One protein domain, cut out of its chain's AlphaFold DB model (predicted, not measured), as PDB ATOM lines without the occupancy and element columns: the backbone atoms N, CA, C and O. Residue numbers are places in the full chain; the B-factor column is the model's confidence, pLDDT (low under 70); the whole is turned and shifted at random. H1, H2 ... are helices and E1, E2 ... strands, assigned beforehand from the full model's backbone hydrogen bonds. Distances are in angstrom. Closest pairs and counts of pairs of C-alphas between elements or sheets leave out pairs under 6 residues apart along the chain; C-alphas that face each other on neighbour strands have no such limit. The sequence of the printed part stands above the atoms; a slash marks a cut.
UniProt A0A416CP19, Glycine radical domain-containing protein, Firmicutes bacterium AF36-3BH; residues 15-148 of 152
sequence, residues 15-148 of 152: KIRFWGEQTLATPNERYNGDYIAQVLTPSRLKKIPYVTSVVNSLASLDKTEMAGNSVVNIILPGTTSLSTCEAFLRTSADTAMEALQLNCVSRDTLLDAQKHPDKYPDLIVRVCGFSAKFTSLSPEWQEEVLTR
ATOM      1  N   LYS A  15     319.558 131.362 192.953       91.06
ATOM      2  CA  LYS A  15     319.595 131.471 191.480       91.06
ATOM      3  C   LYS A  15     321.007 131.554 190.893       91.06
ATOM      4  O   LYS A  15     321.136 131.642 189.676       91.06
ATOM      5  N   ILE A  16     322.058 131.454 191.712       92.00
ATOM      6  CA  ILE A  16     323.452 131.379 191.234       92.00
ATOM      7  C   ILE A  16     323.695 130.223 190.257       92.00
ATOM      8  O   ILE A  16     324.543 130.315 189.374       92.00
ATOM      9  N   ARG A  17     322.932 129.137 190.403       89.19
ATOM     10  CA  ARG A  17     322.966 127.998 189.490       89.19
ATOM     11  C   ARG A  17     322.179 128.284 188.224       89.19
ATOM     12  O   ARG A  17     322.720 128.162 187.140       89.19
ATOM     13  N   PHE A  18     320.929 128.717 188.390       92.94
ATOM     14  CA  PHE A  18     320.035 129.034 187.280       92.94
ATOM     15  C   PHE A  18     320.710 129.979 186.282       92.94
ATOM     16  O   PHE A  18     320.755 129.686 185.098       92.94
ATOM     17  N   TRP A  19     321.307 131.073 186.761       94.12
ATOM     18  CA  TRP A  19     322.025 131.996 185.883       94.12
ATOM     19  C   TRP A  19     323.345 131.422 185.362       94.12
ATOM     20  O   TRP A  19     323.703 131.694 184.221       94.12
ATOM     21  N   GLY A  20     324.042 130.601 186.151       94.12
ATOM     22  CA  GLY A  20     325.245 129.886 185.717       94.12
ATOM     23  C   GLY A  20     325.004 128.984 184.506       94.12
ATOM     24  O   GLY A  20     325.744 129.081 183.528       94.12
ATOM     25  N   GLU A  21     323.926 128.196 184.533       94.88
ATOM     26  CA  GLU A  21     323.486 127.285 183.459       94.88
ATOM     27  C   GLU A  21     323.109 128.019 182.166       94.88
ATOM     28  O   GLU A  21     323.256 127.470 181.078       94.88
ATOM     29  N   GLN A  22     322.646 129.267 182.273       96.50
ATOM     30  CA  GLN A  22     322.305 130.113 181.122       96.50
ATOM     31  C   GLN A  22     323.492 130.950 180.617       96.50
ATOM     32  O   GLN A  22     323.344 131.707 179.659       96.50
ATOM     33  N   THR A  23     324.662 130.854 181.257       96.25
ATOM     34  CA  THR A  23     325.823 131.693 180.940       96.25
ATOM     35  C   THR A  23     326.984 130.833 180.442       96.25
ATOM     36  O   THR A  23     327.526 130.007 181.185       96.25
ATOM     37  N   LEU A  24     327.429 131.092 179.207       97.75
ATOM     38  CA  LEU A  24     328.638 130.496 178.624       97.75
ATOM     39  C   LEU A  24     329.896 130.845 179.430       97.75
ATOM     40  O   LEU A  24     329.874 131.738 180.274       97.75
ATOM     41  N   ALA A  25     331.003 130.152 179.163       97.62
ATOM     42  CA  ALA A  25     332.273 130.415 179.837       97.62
ATOM     43  C   ALA A  25     332.640 131.914 179.812       97.62
ATOM     44  O   ALA A  25     332.429 132.594 178.806       97.62
ATOM     45  N   THR A  26     333.170 132.434 180.922       96.75
ATOM     46  CA  THR A  26     333.506 133.862 181.070       96.75
ATOM     47  C   THR A  26     335.016 134.079 181.237       96.75
ATOM     48  O   THR A  26     335.700 133.185 181.734       96.75
ATOM     49  N   PRO A  27     335.570 135.261 180.874       96.94
ATOM     50  CA  PRO A  27     337.020 135.514 180.891       96.94
ATOM     51  C   PRO A  27     337.712 135.384 182.256       96.94
ATOM     52  O   PRO A  27     338.933 135.333 182.322       96.94
ATOM     53  N   ASN A  28     336.952 135.322 183.349       94.25
ATOM     54  CA  ASN A  28     337.457 135.037 184.693       94.25
ATOM     55  C   ASN A  28     337.667 133.530 184.953       94.25
ATOM     56  O   ASN A  28     337.626 133.120 186.110       94.25
ATOM     57  N   GLU A  29     337.824 132.732 183.893       94.94
ATOM     58  CA  GLU A  29     338.044 131.276 183.915       94.94
ATOM     59  C   GLU A  29     336.859 130.447 184.435       94.94
ATOM     60  O   GLU A  29     336.994 129.253 184.691       94.94
ATOM     61  N   ARG A  30     335.670 131.045 184.569       95.75
ATOM     62  CA  ARG A  30     334.452 130.288 184.881       95.75
ATOM     63  C   ARG A  30     334.056 129.459 183.659       95.75
ATOM     64  O   ARG A  30     333.865 130.036 182.584       95.75
ATOM     65  N   TYR A  31     333.861 128.152 183.815       95.31
ATOM     66  CA  TYR A  31     333.411 127.303 182.713       95.31
ATOM     67  C   TYR A  31     331.924 127.518 182.390       95.31
ATOM     68  O   TYR A  31     331.165 128.128 183.147       95.31
ATOM     69  N   ASN A  32     331.503 127.040 181.217       96.94
ATOM     70  CA  ASN A  32     330.099 127.061 180.814       96.94
ATOM     71  C   ASN A  32     329.248 126.269 181.823       96.94
ATOM     72  O   ASN A  32     329.564 125.117 182.107       96.94
ATOM     73  N   GLY A  33     328.177 126.876 182.337       92.50
ATOM     74  CA  GLY A  33     327.271 126.227 183.288       92.50
ATOM     75  C   GLY A  33     327.666 126.306 184.770       92.50
ATOM     76  O   GLY A  33     326.833 126.009 185.624       92.50
ATOM     77  N   ASP A  34     328.882 126.750 185.102       93.12
ATOM     78  CA  ASP A  34     329.348 126.858 186.495       93.12
ATOM     79  C   ASP A  34     328.584 127.923 187.302       93.12
ATOM     80  O   ASP A  34     328.041 128.885 186.757       93.12
ATOM     81  N   TYR A  35     328.608 127.833 188.634       92.00
ATOM     82  CA  TYR A  35     327.983 128.845 189.493       92.00
ATOM     83  C   TYR A  35     328.527 130.257 189.237       92.00
ATOM     84  O   TYR A  35     329.740 130.486 189.260       92.00
ATOM     85  N   ILE A  36     327.627 131.237 189.114       92.81
ATOM     86  CA  ILE A  36     328.021 132.646 189.228       92.81
ATOM     87  C   ILE A  36     328.375 132.994 190.684       92.81
ATOM     88  O   ILE A  36     327.978 132.305 191.632       92.81
ATOM     89  N   ALA A  37     329.137 134.074 190.869       90.88
ATOM     90  CA  ALA A  37     329.412 134.612 192.197       90.88
ATOM     91  C   ALA A  37     328.105 135.028 192.892       90.88
ATOM     92  O   ALA A  37     327.143 135.454 192.249       90.88
ATOM     93  N   GLN A  38     328.064 134.876 194.216       89.56
ATOM     94  CA  GLN A  38     326.863 135.154 194.990       89.56
ATOM     95  C   GLN A  38     326.910 136.584 195.526       89.56
ATOM     96  O   GLN A  38     327.548 136.842 196.548       89.56
ATOM     97  N   VAL A  39     326.217 137.504 194.851       88.94
ATOM     98  CA  VAL A  39     326.168 138.923 195.242       88.94
ATOM     99  C   VAL A  39     327.597 139.493 195.339       88.94
ATOM    100  O   VAL A  39     328.348 139.396 194.373       88.94
ATOM    101  N   LEU A  40     327.995 140.045 196.487       89.69
ATOM    102  CA  LEU A  40     329.313 140.623 196.748       89.69
ATOM    103  C   LEU A  40     330.293 139.590 197.327       89.69
ATOM    104  O   LEU A  40     331.433 139.919 197.653       89.69
ATOM    105  N   THR A  41     329.870 138.330 197.458       91.88
ATOM    106  CA  THR A  41     330.763 137.240 197.858       91.88
ATOM    107  C   THR A  41     331.821 137.043 196.768       91.88
ATOM    108  O   THR A  41     331.451 136.823 195.609       91.88
ATOM    109  N   PRO A  42     333.123 137.056 197.107       92.31
ATOM    110  CA  PRO A  42     334.172 136.799 196.133       92.31
ATOM    111  C   PRO A  42     333.952 135.484 195.386       92.31
ATOM    112  O   PRO A  42     333.561 134.473 195.977       92.31
ATOM    113  N   SER A  43     334.237 135.494 194.083       92.06
ATOM    114  CA  SER A  43     334.129 134.291 193.259       92.06
ATOM    115  C   SER A  43     334.969 133.148 193.833       92.06
ATOM    116  O   SER A  43     336.128 133.332 194.210       92.06
ATOM    117  N   ARG A  44     334.394 131.941 193.822       90.56
ATOM    118  CA  ARG A  44     335.045 130.690 194.241       90.56
ATOM    119  C   ARG A  44     336.257 130.298 193.382       90.56
ATOM    120  O   ARG A  44     337.075 129.490 193.818       90.56
ATOM    121  N   LEU A  45     336.378 130.897 192.196       92.31
ATOM    122  CA  LEU A  45     337.481 130.681 191.253       92.31
ATOM    123  C   LEU A  45     338.800 131.270 191.761       92.31
ATOM    124  O   LEU A  45     339.867 130.735 191.487       92.31
ATOM    125  N   LYS A  46     338.735 132.348 192.553       90.94
ATOM    126  CA  LYS A  46     339.918 132.957 193.157       90.94
ATOM    127  C   LYS A  46     340.044 132.498 194.602       90.94
ATOM    128  O   LYS A  46     339.166 132.764 195.422       90.94
ATOM    129  N   LYS A  47     341.162 131.842 194.925       91.06
ATOM    130  CA  LYS A  47     341.491 131.470 196.304       91.06
ATOM    131  C   LYS A  47     341.964 132.699 197.070       91.06
ATOM    132  O   LYS A  47     343.019 133.256 196.774       91.06
ATOM    133  N   ILE A  48     341.167 133.120 198.045       94.88
ATOM    134  CA  ILE A  48     341.463 134.262 198.913       94.88
ATOM    135  C   ILE A  48     341.675 133.721 200.330       94.88
ATOM    136  O   ILE A  48     340.702 133.315 200.964       94.88
ATOM    137  N   PRO A  49     342.922 133.672 200.831       91.25
ATOM    138  CA  PRO A  49     343.217 133.012 202.101       91.25
ATOM    139  C   PRO A  49     342.805 133.822 203.336       91.25
ATOM    140  O   PRO A  49     342.597 133.225 204.385       91.25
ATOM    141  N   TYR A  50     342.678 135.148 203.232       94.75
ATOM    142  CA  TYR A  50     342.443 136.030 204.379       94.75
ATOM    143  C   TYR A  50     341.128 136.788 204.241       94.75
ATOM    144  O   TYR A  50     340.876 137.426 203.215       94.75
ATOM    145  N   VAL A  51     340.308 136.756 205.294       94.06
ATOM    146  CA  VAL A  51     339.013 137.454 205.314       94.06
ATOM    147  C   VAL A  51     339.184 138.977 205.262       94.06
ATOM    148  O   VAL A  51     338.383 139.675 204.647       94.06
ATOM    149  N   THR A  52     340.279 139.501 205.816       94.12
ATOM    150  CA  THR A  52     340.610 140.933 205.797       94.12
ATOM    151  C   THR A  52     340.778 141.478 204.378       94.12
ATOM    152  O   THR A  52     340.380 142.607 204.108       94.12
ATOM    153  N   SER A  53     341.270 140.670 203.434       95.19
ATOM    154  CA  SER A  53     341.345 141.057 202.019       95.19
ATOM    155  C   SER A  53     339.962 141.294 201.409       95.19
ATOM    156  O   SER A  53     339.803 142.172 200.558       95.19
ATOM    157  N   VAL A  54     338.960 140.527 201.846       94.25
ATOM    158  CA  VAL A  54     337.564 140.698 201.420       94.25
ATOM    159  C   VAL A  54     336.990 141.972 202.023       94.25
ATOM    160  O   VAL A  54     336.450 142.787 201.284       94.25
ATOM    161  N   VAL A  55     337.179 142.187 203.330       93.81
ATOM    162  CA  VAL A  55     336.745 143.413 204.026       93.81
ATOM    163  C   VAL A  55     337.317 144.656 203.344       93.81
ATOM    164  O   VAL A  55     336.559 145.540 202.964       93.81
ATOM    165  N   ASN A  56     338.627 144.688 203.085       94.19
ATOM    166  CA  ASN A  56     339.281 145.819 202.422       94.19
ATOM    167  C   ASN A  56     338.735 146.072 201.009       94.19
ATOM    168  O   ASN A  56     338.568 147.219 200.608       94.19
ATOM    169  N   SER A  57     338.430 145.007 200.264       93.62
ATOM    170  CA  SER A  57     337.864 145.123 198.913       93.62
ATOM    171  C   SER A  57     336.421 145.641 198.935       93.62
ATOM    172  O   SER A  57     336.009 146.364 198.036       93.62
ATOM    173  N   LEU A  58     335.641 145.283 199.958       91.62
ATOM    174  CA  LEU A  58     334.271 145.772 200.129       91.62
ATOM    175  C   LEU A  58     334.215 147.179 200.736       91.62
ATOM    176  O   LEU A  58     333.238 147.891 200.525       91.62
ATOM    177  N   ALA A  59     335.252 147.592 201.466       92.06
ATOM    178  CA  ALA A  59     335.386 148.945 202.001       92.06
ATOM    179  C   ALA A  59     335.596 149.998 200.901       92.06
ATOM    180  O   ALA A  59     335.265 151.161 201.101       92.06
ATOM    181  N   SER A  60     336.126 149.609 199.734       91.25
ATOM    182  CA  SER A  60     336.317 150.530 198.605       91.25
ATOM    183  C   SER A  60     335.057 150.773 197.767       91.25
ATOM    184  O   SER A  60     335.121 151.515 196.790       91.25
ATOM    185  N   LEU A  61     333.938 150.117 198.083       88.69
ATOM    186  CA  LEU A  61     332.681 150.256 197.347       88.69
ATOM    187  C   LEU A  61     331.801 151.349 197.969       88.69
ATOM    188  O   LEU A  61     331.713 151.459 199.192       88.69
ATOM    189  N   ASP A  62     331.117 152.130 197.130       85.19
ATOM    190  CA  ASP A  62     330.146 153.125 197.594       85.19
ATOM    191  C   ASP A  62     328.841 152.444 198.013       85.19
ATOM    192  O   ASP A  62     328.039 152.016 197.184       85.19
ATOM    193  N   LYS A  63     328.610 152.374 199.322       79.00
ATOM    194  CA  LYS A  63     327.403 151.769 199.893       79.00
ATOM    195  C   LYS A  63     326.104 152.516 199.561       79.00
ATOM    196  O   LYS A  63     325.035 151.926 199.676       79.00
ATOM    197  N   THR A  64     326.155 153.791 199.165       78.81
ATOM    198  CA  THR A  64     324.945 154.597 198.906       78.81
ATOM    199  C   THR A  64     324.307 154.301 197.551       78.81
ATOM    200  O   THR A  64     323.083 154.328 197.427       78.81
ATOM    201  N   GLU A  65     325.117 153.908 196.570       73.25
ATOM    202  CA  GLU A  65     324.678 153.487 195.233       73.25
ATOM    203  C   GLU A  65     324.161 152.033 195.210       73.25
ATOM    204  O   GLU A  65     323.640 151.550 194.203       73.25
ATOM    205  N   MET A  66     324.296 151.312 196.330       70.25
ATOM    206  CA  MET A  66     324.108 149.861 196.433       70.25
ATOM    207  C   MET A  66     323.030 149.469 197.452       70.25
ATOM    208  O   MET A  66     323.114 148.380 198.014       70.25
ATOM    209  N   ALA A  67     322.033 150.336 197.673       63.62
ATOM    210  CA  ALA A  67     321.057 150.306 198.775       63.62
ATOM    211  C   ALA A  67     320.050 149.125 198.778       63.62
ATOM    212  O   ALA A  67     318.877 149.288 199.127       63.62
ATOM    213  N   GLY A  68     320.467 147.927 198.371       64.00
ATOM    214  CA  GLY A  68     319.606 146.764 198.250       64.00
ATOM    215  C   GLY A  68     320.304 145.441 198.546       64.00
ATOM    216  O   GLY A  68     320.842 144.801 197.641       64.00
ATOM    217  N   ASN A  69     320.124 144.971 199.783       65.12
ATOM    218  CA  ASN A  69     320.223 143.576 200.222       65.12
ATOM    219  C   ASN A  69     321.536 142.878 199.845       65.12
ATOM    220  O   ASN A  69     321.521 141.710 199.440       65.12
ATOM    221  N   SER A  70     322.670 143.567 199.988       77.19
ATOM    222  CA  SER A  70     323.957 142.954 199.673       77.19
ATOM    223  C   SER A  70     324.291 141.852 200.693       77.19
ATOM    224  O   SER A  70     324.455 142.077 201.888       77.19
ATOM    225  N   VAL A  71     324.353 140.608 200.221       85.12
ATOM    226  CA  VAL A  71     324.684 139.440 201.042       85.12
ATOM    227  C   VAL A  71     326.125 139.011 200.788       85.12
ATOM    228  O   VAL A  71     326.508 138.760 199.643       85.12
ATOM    229  N   VAL A  72     326.902 138.826 201.854       91.12
ATOM    230  CA  VAL A  72     328.258 138.270 201.769       91.12
ATOM    231  C   VAL A  72     328.365 136.993 202.590       91.12
ATOM    232  O   VAL A  72     328.058 136.968 203.781       91.12
ATOM    233  N   ASN A  73     328.830 135.923 201.946       92.75
ATOM    234  CA  ASN A  73     329.088 134.643 202.595       92.75
ATOM    235  C   ASN A  73     330.540 134.544 203.037       92.75
ATOM    236  O   ASN A  73     331.454 134.671 202.219       92.75
ATOM    237  N   ILE A  74     330.744 134.240 204.314       94.88
ATOM    238  CA  ILE A  74     332.065 134.097 204.919       94.88
ATOM    239  C   ILE A  74     332.132 132.770 205.672       94.88
ATOM    240  O   ILE A  74     331.223 132.434 206.431       94.88
ATOM    241  N   ILE A  75     333.211 132.014 205.460       96.06
ATOM    242  CA  ILE A  75     333.506 130.797 206.220       96.06
ATOM    243  C   ILE A  75     334.817 131.009 206.975       96.06
ATOM    244  O   ILE A  75     335.887 131.047 206.365       96.06
ATOM    245  N   LEU A  76     334.718 131.172 208.291       95.81
ATOM    246  CA  LEU A  76     335.854 131.266 209.206       95.81
ATOM    247  C   LEU A  76     336.179 129.885 209.805       95.81
ATOM    248  O   LEU A  76     335.325 128.990 209.782       95.81
ATOM    249  N   PRO A  77     337.381 129.693 210.380       95.56
ATOM    250  CA  PRO A  77     337.725 128.455 211.070       95.56
ATOM    251  C   PRO A  77     336.722 128.121 212.182       95.56
ATOM    252  O   PRO A  77     336.247 129.007 212.895       95.56
ATOM    253  N   GLY A  78     336.435 126.834 212.396       92.81
ATOM    254  CA  GLY A  78     335.554 126.394 213.492       92.81
ATOM    255  C   GLY A  78     336.057 126.781 214.890       92.81
ATOM    256  O   GLY A  78     335.276 126.860 215.828       92.81
ATOM    257  N   THR A  79     337.349 127.080 215.018       93.81
ATOM    258  CA  THR A  79     338.010 127.529 216.252       93.81
ATOM    259  C   THR A  79     338.000 129.051 216.435       93.81
ATOM    260  O   THR A  79     338.700 129.565 217.306       93.81
ATOM    261  N   THR A  80     337.268 129.797 215.600       94.12
ATOM    262  CA  THR A  80     337.220 131.264 215.676       94.12
ATOM    263  C   THR A  80     336.653 131.713 217.021       94.12
ATOM    264  O   THR A  80     335.552 131.322 217.405       94.12
ATOM    265  N   SER A  81     337.406 132.552 217.736       95.06
ATOM    266  CA  SER A  81     336.984 133.068 219.038       95.06
ATOM    267  C   SER A  81     335.867 134.107 218.905       95.06
ATOM    268  O   SER A  81     335.772 134.810 217.896       95.06
ATOM    269  N   LEU A  82     335.074 134.284 219.965       93.56
ATOM    270  CA  LEU A  82     334.052 135.335 220.009       93.56
ATOM    271  C   LEU A  82     334.652 136.733 219.791       93.56
ATOM    272  O   LEU A  82     334.094 137.521 219.036       93.56
ATOM    273  N   SER A  83     335.817 137.013 220.386       95.62
ATOM    274  CA  SER A  83     336.509 138.299 220.220       95.62
ATOM    275  C   SER A  83     336.929 138.561 218.769       95.62
ATOM    276  O   SER A  83     336.829 139.683 218.277       95.62
ATOM    277  N   THR A  84     337.328 137.511 218.045       92.88
ATOM    278  CA  THR A  84     337.659 137.590 216.619       92.88
ATOM    279  C   THR A  84     336.411 137.856 215.782       92.88
ATOM    280  O   THR A  84     336.446 138.708 214.898       92.88
ATOM    281  N   CYS A  85     335.297 137.178 216.081       92.06
ATOM    282  CA  CYS A  85     334.012 137.449 215.434       92.06
ATOM    283  C   CYS A  85     333.542 138.887 215.684       92.06
ATOM    284  O   CYS A  85     333.082 139.546 214.757       92.06
ATOM    285  N   GLU A  86     333.684 139.393 216.911       93.88
ATOM    286  CA  GLU A  86     333.329 140.771 217.253       93.88
ATOM    287  C   GLU A  86     334.170 141.777 216.461       93.88
ATOM    288  O   GLU A  86     333.618 142.680 215.831       93.88
ATOM    289  N   ALA A  87     335.495 141.604 216.444       93.19
ATOM    290  CA  ALA A  87     336.389 142.454 215.667       93.19
ATOM    291  C   ALA A  87     336.022 142.429 214.175       93.19
ATOM    292  O   ALA A  87     335.899 143.480 213.545       93.19
ATOM    293  N   PHE A  88     335.761 141.240 213.626       92.69
ATOM    294  CA  PHE A  88     335.333 141.075 212.240       92.69
ATOM    295  C   PHE A  88     334.026 141.828 211.946       92.69
ATOM    296  O   PHE A  88     333.970 142.598 210.985       92.69
ATOM    297  N   LEU A  89     333.004 141.677 212.793       91.81
ATOM    298  CA  LEU A  89     331.723 142.374 212.647       91.81
ATOM    299  C   LEU A  89     331.892 143.895 212.691       91.81
ATOM    300  O   LEU A  89     331.359 144.585 211.824       91.81
ATOM    301  N   ARG A  90     332.672 144.414 213.650       92.44
ATOM    302  CA  ARG A  90     332.952 145.855 213.765       92.44
ATOM    303  C   ARG A  90     333.633 146.394 212.511       92.44
ATOM    304  O   ARG A  90     333.182 147.388 211.966       92.44
ATOM    305  N   THR A  91     334.665 145.707 212.020       91.69
ATOM    306  CA  THR A  91     335.371 146.129 210.795       91.69
ATOM    307  C   THR A  91     334.517 146.014 209.532       91.69
ATOM    308  O   THR A  91     334.710 146.780 208.596       91.69
ATOM    309  N   SER A  92     333.559 145.084 209.497       90.38
ATOM    310  CA  SER A  92     332.684 144.885 208.335       90.38
ATOM    311  C   SER A  92     331.551 145.909 208.262       90.38
ATOM    312  O   SER A  92     331.084 146.203 207.162       90.38
ATOM    313  N   ALA A  93     331.129 146.472 209.399       88.81
ATOM    314  CA  ALA A  93     330.012 147.417 209.488       88.81
ATOM    315  C   ALA A  93     330.228 148.711 208.679       88.81
ATOM    316  O   ALA A  93     329.262 149.320 208.221       88.81
ATOM    317  N   ASP A  94     331.486 149.103 208.461       86.56
ATOM    318  CA  ASP A  94     331.841 150.298 207.689       86.56
ATOM    319  C   ASP A  94     332.036 150.023 206.185       86.56
ATOM    320  O   ASP A  94     332.406 150.924 205.432       86.56
ATOM    321  N   THR A  95     331.764 148.800 205.723       89.88
ATOM    322  CA  THR A  95     331.932 148.383 204.319       89.88
ATOM    323  C   THR A  95     330.598 148.292 203.571       89.88
ATOM    324  O   THR A  95     329.532 148.460 204.157       89.88
ATOM    325  N   ALA A  96     330.630 147.961 202.275       88.00
ATOM    326  CA  ALA A  96     329.422 147.660 201.497       88.00
ATOM    327  C   ALA A  96     328.760 146.301 201.839       88.00
ATOM    328  O   ALA A  96     327.873 145.850 201.112       88.00
ATOM    329  N   MET A  97     329.189 145.620 202.907       87.94
ATOM    330  CA  MET A  97     328.566 144.395 203.417       87.94
ATOM    331  C   MET A  97     327.332 144.727 204.271       87.94
ATOM    332  O   MET A  97     327.454 144.974 205.467       87.94
ATOM    333  N   GLU A  98     326.137 144.691 203.679       85.56
ATOM    334  CA  GLU A  98     324.891 144.997 204.400       85.56
ATOM    335  C   GLU A  98     324.380 143.804 205.220       85.56
ATOM    336  O   GLU A  98     323.895 143.967 206.340       85.56
ATOM    337  N   ALA A  99     324.499 142.589 204.679       87.38
ATOM    338  CA  ALA A  99     324.079 141.355 205.328       87.38
ATOM    339  C   ALA A  99     325.191 140.299 205.302       87.38
ATOM    340  O   ALA A  99     325.665 139.869 204.248       87.38
ATOM    341  N   LEU A 100     325.566 139.817 206.486       88.25
ATOM    342  CA  LEU A 100     326.591 138.792 206.659       88.25
ATOM    343  C   LEU A 100     325.973 137.396 206.845       88.25
ATOM    344  O   LEU A 100     325.119 137.168 207.705       88.25
ATOM    345  N   GLN A 101     326.477 136.429 206.081       91.19
ATOM    346  CA  GLN A 101     326.223 134.999 206.264       91.19
ATOM    347  C   GLN A 101     327.506 134.309 206.707       91.19
ATOM    348  O   GLN A 101     328.328 133.898 205.891       91.19
ATOM    349  N   LEU A 102     327.667 134.210 208.024       92.50
ATOM    350  CA  LEU A 102     328.850 133.644 208.649       92.50
ATOM    351  C   LEU A 102     328.651 132.159 208.976       92.50
ATOM    352  O   LEU A 102     327.691 131.793 209.654       92.50
ATOM    353  N   ASN A 103     329.589 131.327 208.534       95.50
ATOM    354  CA  ASN A 103     329.805 129.975 209.041       95.50
ATOM    355  C   ASN A 103     331.153 129.922 209.769       95.50
ATOM    356  O   ASN A 103     332.139 130.450 209.260       95.50
ATOM    357  N   CYS A 104     331.216 129.235 210.907       95.06
ATOM    358  CA  CYS A 104     332.468 128.911 211.597       95.06
ATOM    359  C   CYS A 104     332.641 127.392 211.573       95.06
ATOM    360  O   CYS A 104     332.150 126.690 212.454       95.06
ATOM    361  N   VAL A 105     333.266 126.866 210.521       96.44
ATOM    362  CA  VAL A 105     333.383 125.419 210.287       96.44
ATOM    363  C   VAL A 105     334.624 125.116 209.456       96.44
ATOM    364  O   VAL A 105     335.044 125.924 208.629       96.44
ATOM    365  N   SER A 106     335.230 123.949 209.670       96.56
ATOM    366  CA  SER A 106     336.357 123.505 208.848       96.56
ATOM    367  C   SER A 106     335.877 122.781 207.585       96.56
ATOM    368  O   SER A 106     334.819 122.148 207.578       96.56
ATOM    369  N   ARG A 107     336.679 122.840 206.515       96.19
ATOM    370  CA  ARG A 107     336.432 122.051 205.300       96.19
ATOM    371  C   ARG A 107     336.390 120.555 205.620       96.19
ATOM    372  O   ARG A 107     335.507 119.866 205.123       96.19
ATOM    373  N   ASP A 108     337.298 120.086 206.471       97.44
ATOM    374  CA  ASP A 108     337.401 118.673 206.841       97.44
ATOM    375  C   ASP A 108     336.151 118.190 207.582       97.44
ATOM    376  O   ASP A 108     335.655 117.109 207.293       97.44
ATOM    377  N   THR A 109     335.574 119.024 208.454       97.69
ATOM    378  CA  THR A 109     334.295 118.735 209.123       97.69
ATOM    379  C   THR A 109     333.162 118.563 208.115       97.69
ATOM    380  O   THR A 109     332.375 117.630 208.237       97.69
ATOM    381  N   LEU A 110     333.070 119.438 207.108       98.06
ATOM    382  CA  LEU A 110     332.037 119.321 206.075       98.06
ATOM    383  C   LEU A 110     332.251 118.074 205.205       98.06
ATOM    384  O   LEU A 110     331.293 117.362 204.928       98.06
ATOM    385  N   LEU A 111     333.494 117.771 204.822       98.12
ATOM    386  CA  LEU A 111     333.828 116.560 204.062       98.12
ATOM    387  C   LEU A 111     333.536 115.277 204.854       98.12
ATOM    388  O   LEU A 111     333.049 114.302 204.283       98.12
ATOM    389  N   ASP A 112     333.813 115.266 206.158       98.31
ATOM    390  CA  ASP A 112     333.476 114.139 207.033       98.31
ATOM    391  C   ASP A 112     331.956 113.997 207.178       98.31
ATOM    392  O   ASP A 112     331.430 112.891 207.085       98.31
ATOM    393  N   ALA A 113     331.228 115.114 207.278       98.12
ATOM    394  CA  ALA A 113     329.769 115.117 207.322       98.12
ATOM    395  C   ALA A 113     329.108 114.628 206.024       98.12
ATOM    396  O   ALA A 113     328.015 114.069 206.088       98.12
ATOM    397  N   GLN A 114     329.758 114.774 204.860       97.75
ATOM    398  CA  GLN A 114     329.283 114.143 203.618       97.75
ATOM    399  C   GLN A 114     329.403 112.615 203.666       97.75
ATOM    400  O   GLN A 114     328.543 111.911 203.143       97.75
ATOM    401  N   LYS A 115     330.473 112.094 204.279       97.81
ATOM    402  CA  LYS A 115     330.767 110.651 204.341       97.81
ATOM    403  C   LYS A 115     330.034 109.942 205.480       97.81
ATOM    404  O   LYS A 115     329.680 108.774 205.346       97.81
ATOM    405  N   HIS A 116     329.832 110.641 206.591       97.75
ATOM    406  CA  HIS A 116     329.290 110.113 207.841       97.75
ATOM    407  C   HIS A 116     328.191 111.037 208.391       97.75
ATOM    408  O   HIS A 116     328.362 111.632 209.458       97.75
ATOM    409  N   PRO A 117     327.066 111.216 207.672       97.12
ATOM    410  CA  PRO A 117     326.027 112.179 208.048       97.12
ATOM    411  C   PRO A 117     325.391 111.892 209.419       97.12
ATOM    412  O   PRO A 117     324.944 112.816 210.098       97.12
ATOM    413  N   ASP A 118     325.393 110.632 209.853       97.50
ATOM    414  CA  ASP A 118     324.920 110.164 211.158       97.50
ATOM    415  C   ASP A 118     325.719 110.740 212.339       97.50
ATOM    416  O   ASP A 118     325.154 110.950 213.412       97.50
ATOM    417  N   LYS A 119     327.002 111.074 212.136       98.00
ATOM    418  CA  LYS A 119     327.840 111.730 213.155       98.00
ATOM    419  C   LYS A 119     327.524 113.216 213.329       98.00
ATOM    420  O   LYS A 119     327.909 113.807 214.335       98.00
ATOM    421  N   TYR A 120     326.833 113.822 212.361       97.69
ATOM    422  CA  TYR A 120     326.588 115.264 212.295       97.69
ATOM    423  C   TYR A 120     325.094 115.597 212.128       97.69
ATOM    424  O   TYR A 120     324.731 116.361 211.226       97.69
ATOM    425  N   PRO A 121     324.197 115.074 212.990       95.00
ATOM    426  CA  PRO A 121     322.753 115.240 212.820       95.00
ATOM    427  C   PRO A 121     322.297 116.700 212.956       95.00
ATOM    428  O   PRO A 121     321.256 117.067 212.409       95.00
ATOM    429  N   ASP A 122     323.075 117.535 213.650       96.50
ATOM    430  CA  ASP A 122     322.743 118.929 213.966       96.50
ATOM    431  C   ASP A 122     323.762 119.938 213.416       96.50
ATOM    432  O   ASP A 122     323.779 121.101 213.818       96.50
ATOM    433  N   LEU A 123     324.604 119.524 212.464       97.19
ATOM    434  CA  LEU A 123     325.525 120.438 211.791       97.19
ATOM    435  C   LEU A 123     324.745 121.395 210.882       97.19
ATOM    436  O   LEU A 123     324.308 121.023 209.792       97.19
ATOM    437  N   ILE A 124     324.573 122.634 211.336       96.75
ATOM    438  CA  ILE A 124     323.854 123.687 210.616       96.75
ATOM    439  C   ILE A 124     324.841 124.577 209.861       96.75
ATOM    440  O   ILE A 124     325.845 125.017 210.416       96.75
ATOM    441  N   VAL A 125     324.508 124.897 208.611       96.69
ATOM    442  CA  VAL A 125     325.246 125.858 207.781       96.69
ATOM    443  C   VAL A 125     324.328 126.952 207.237       96.69
ATOM    444  O   VAL A 125     323.138 126.733 206.994       96.69
ATOM    445  N   ARG A 126     324.894 128.141 207.016       94.44
ATOM    446  CA  ARG A 126     324.306 129.249 206.249       94.44
ATOM    447  C   ARG A 126     324.605 129.043 204.767       94.44
ATOM    448  O   ARG A 126     325.768 128.848 204.409       94.44
ATOM    449  N   VAL A 127     323.570 129.095 203.928       89.25
ATOM    450  CA  VAL A 127     323.687 128.796 202.490       89.25
ATOM    451  C   VAL A 127     323.518 130.053 201.638       89.25
ATOM    452  O   VAL A 127     324.517 130.627 201.222       89.25
ATOM    453  N   CYS A 128     322.286 130.476 201.351       83.88
ATOM    454  CA  CYS A 128     322.002 131.613 200.463       83.88
ATOM    455  C   CYS A 128     321.025 132.616 201.094       83.88
ATOM    456  O   CYS A 128     320.326 133.309 200.374       83.88
ATOM    457  N   GLY A 129     320.912 132.677 202.422       84.06
ATOM    458  CA  GLY A 129     319.896 133.488 203.128       84.06
ATOM    459  C   GLY A 129     319.142 132.728 204.206       84.06
ATOM    460  O   GLY A 129     318.450 133.327 205.021       84.06
ATOM    461  N   PHE A 130     319.325 131.413 204.247       88.38
ATOM    462  CA  PHE A 130     318.710 130.519 205.211       88.38
ATOM    463  C   PHE A 130     319.763 129.623 205.862       88.38
ATOM    464  O   PHE A 130     320.882 129.471 205.357       88.38
ATOM    465  N   SER A 131     319.380 129.046 206.998       94.12
ATOM    466  CA  SER A 131     320.139 128.007 207.686       94.12
ATOM    467  C   SER A 131     319.521 126.645 207.380       94.12
ATOM    468  O   SER A 131     318.297 126.523 207.351       94.12
ATOM    469  N   ALA A 132     320.348 125.626 207.180       95.38
ATOM    470  CA  ALA A 132     319.893 124.254 206.984       95.38
ATOM    471  C   ALA A 132     320.871 123.264 207.615       95.38
ATOM    472  O   ALA A 132     322.059 123.563 207.758       95.38
ATOM    473  N   LYS A 133     320.374 122.073 207.961       97.25
ATOM    474  CA  LYS A 133     321.232 120.938 208.305       97.25
ATOM    475  C   LYS A 133     322.038 120.554 207.069       97.25
ATOM    476  O   LYS A 133     321.454 120.262 206.028       97.25
ATOM    477  N   PHE A 134     323.363 120.561 207.180       97.81
ATOM    478  CA  PHE A 134     324.265 120.289 206.061       97.81
ATOM    479  C   PHE A 134     323.996 118.913 205.436       97.81
ATOM    480  O   PHE A 134     323.918 118.777 204.218       97.81
ATOM    481  N   THR A 135     323.743 117.914 206.278       96.69
ATOM    482  CA  THR A 135     323.435 116.534 205.880       96.69
ATOM    483  C   THR A 135     322.072 116.378 205.198       96.69
ATOM    484  O   THR A 135     321.835 115.372 204.540       96.69
ATOM    485  N   SER A 136     321.182 117.371 205.311       95.81
ATOM    486  CA  SER A 136     319.887 117.406 204.613       95.81
ATOM    487  C   SER A 136     319.928 118.189 203.296       95.81
ATOM    488  O   SER A 136     318.926 118.236 202.585       95.81
ATOM    489  N   LEU A 137     321.053 118.836 202.974       95.88
ATOM    490  CA  LEU A 137     321.245 119.487 201.681       95.88
ATOM    491  C   LEU A 137     321.448 118.440 200.584       95.88
ATOM    492  O   LEU A 137     322.007 117.373 200.829       95.88
ATOM    493  N   SER A 138     321.042 118.775 199.358       95.00
ATOM    494  CA  SER A 138     321.385 117.948 198.203       95.00
ATOM    495  C   SER A 138     322.909 117.937 197.986       95.00
ATOM    496  O   SER A 138     323.573 118.917 198.358       95.00
ATOM    497  N   PRO A 139     323.482 116.882 197.375       94.88
ATOM    498  CA  PRO A 139     324.923 116.795 197.129       94.88
ATOM    499  C   PRO A 139     325.491 118.029 196.420       94.88
ATOM    500  O   PRO A 139     326.575 118.503 196.749       94.88
ATOM    501  N   GLU A 140     324.721 118.616 195.504       91.38
ATOM    502  CA  GLU A 140     325.109 119.813 194.761       91.38
ATOM    503  C   GLU A 140     325.211 121.049 195.662       91.38
ATOM    504  O   GLU A 140     326.108 121.868 195.487       91.38
ATOM    505  N   TRP A 141     324.312 121.205 196.639       92.69
ATOM    506  CA  TRP A 141     324.383 122.315 197.595       92.69
ATOM    507  C   TRP A 141     325.485 122.118 198.634       92.69
ATOM    508  O   TRP A 141     326.092 123.096 199.067       92.69
ATOM    509  N   GLN A 142     325.778 120.874 199.010       95.94
ATOM    510  CA  GLN A 142     326.946 120.575 199.839       95.94
ATOM    511  C   GLN A 142     328.241 120.946 199.105       95.94
ATOM    512  O   GLN A 142     329.094 121.630 199.675       95.94
ATOM    513  N   GLU A 143     328.350 120.578 197.825       94.25
ATOM    514  CA  GLU A 143     329.486 120.939 196.971       94.25
ATOM    515  C   GLU A 143     329.579 122.456 196.756       94.25
ATOM    516  O   GLU A 143     330.656 123.051 196.820       94.25
ATOM    517  N   GLU A 144     328.444 123.135 196.580       92.62
ATOM    518  CA  GLU A 144     328.413 124.593 196.479       92.62
ATOM    519  C   GLU A 144     329.015 125.253 197.729       92.62
ATOM    520  O   GLU A 144     329.818 126.172 197.586       92.62
ATOM    521  N   VAL A 145     328.704 124.775 198.937       94.75
ATOM    522  CA  VAL A 145     329.312 125.286 200.179       94.75
ATOM    523  C   VAL A 145     330.806 124.947 200.241       94.75
ATOM    524  O   VAL A 145     331.621 125.814 200.564       94.75
ATOM    525  N   LEU A 146     331.189 123.718 199.889       95.31
ATOM    526  CA  LEU A 146     332.580 123.252 199.904       95.31
ATOM    527  C   LEU A 146     333.473 123.980 198.897       95.31
ATOM    528  O   LEU A 146     334.667 124.156 199.146       95.31
ATOM    529  N   THR A 147     332.946 124.437 197.768       93.25
ATOM    530  CA  THR A 147     333.745 125.156 196.763       93.25
ATOM    531  C   THR A 147     334.040 126.607 197.153       93.25
ATOM    532  O   THR A 147     334.944 127.212 196.571       93.25
ATOM    533  N   ARG A 148     333.352 127.166 198.161       93.62
ATOM    534  CA  ARG A 148     333.588 128.533 198.664       93.62
ATOM    535  C   ARG A 148     334.995 128.707 199.252       93.62
ATOM    536  O   ARG A 148     335.739 127.750 199.494       93.62
TER     537      ARG A 148
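This is residues 15 to 148 of the 152 residues of the protein "Glycine radical domain-containing protein" of Firmicutes bacterium AF36-3BH (UniProt A0A416CP19). Two parallel strands, E1 and E2, form a two-strand ribbon in the middle, with the small hairpin of E3 and E4 beside E2; H2 and H3 lie towards one end, and H4 and H5 run side by side in opposite ways at the other. H1 and the loop after it make a small lobe off to one side. The printed part has 134 residues, with named elements in the order H1 H2 E1 H3 E2 H4 E3 E4 H5; the class is mixed, helices and strands, with 63 residues in named elements, under half. It is compact, with a radius of gyration of the C-alphas of 15.6 A and spans of 46 by 43 by 25 A.

E1, residues 71 to 76, and E2, residues 99 to 104, are parallel at 18 degrees, with N 74 and O 101 at 2.9 A. With H3, residues 82 to 92, they form a strand-helix-strand unit, two parallel neighbours joined through a helix, its crossover right-handed. H2, residues 51 to 59, only just touches H3, with 3 pairs of C-alphas within 8 A, the closest Val 55 and Ser 92 at 6.1 A. E3, residues 124 to 126, and E4, residues 131 to 133, form an antiparallel hairpin, with N 125 and O 132 at 2.9 A; the closest C-alphas of E2 and E3 are Gln 101 and Arg 126, 6.1 A. H4, residues 107 to 115, touches H5, residues 139 to 147, at a shallow tilt of 15 degrees, opposite ways; the closest C-alphas are Arg 107 and Leu 146, 6.7 A. H1, residues 15 to 21, touches no helix. In H1 to H5 every O i to N i+4 pair is within hydrogen-bond range.

H1 begins at C-alpha 15 (319.595, 131.471, 191.480), and H5 ends at C-alpha 147 (333.745, 125.156, 196.763). E1 spans 16.1 A, E2 16.3 A and H3 15.1 A.

The C-alphas farthest apart, Glu 65 and Asp 118, are 46.2 A apart. The printed part has no cut. The links H1 to H2 and H2 to E1 are long. Residues 67 to 69 are under 70 in pLDDT.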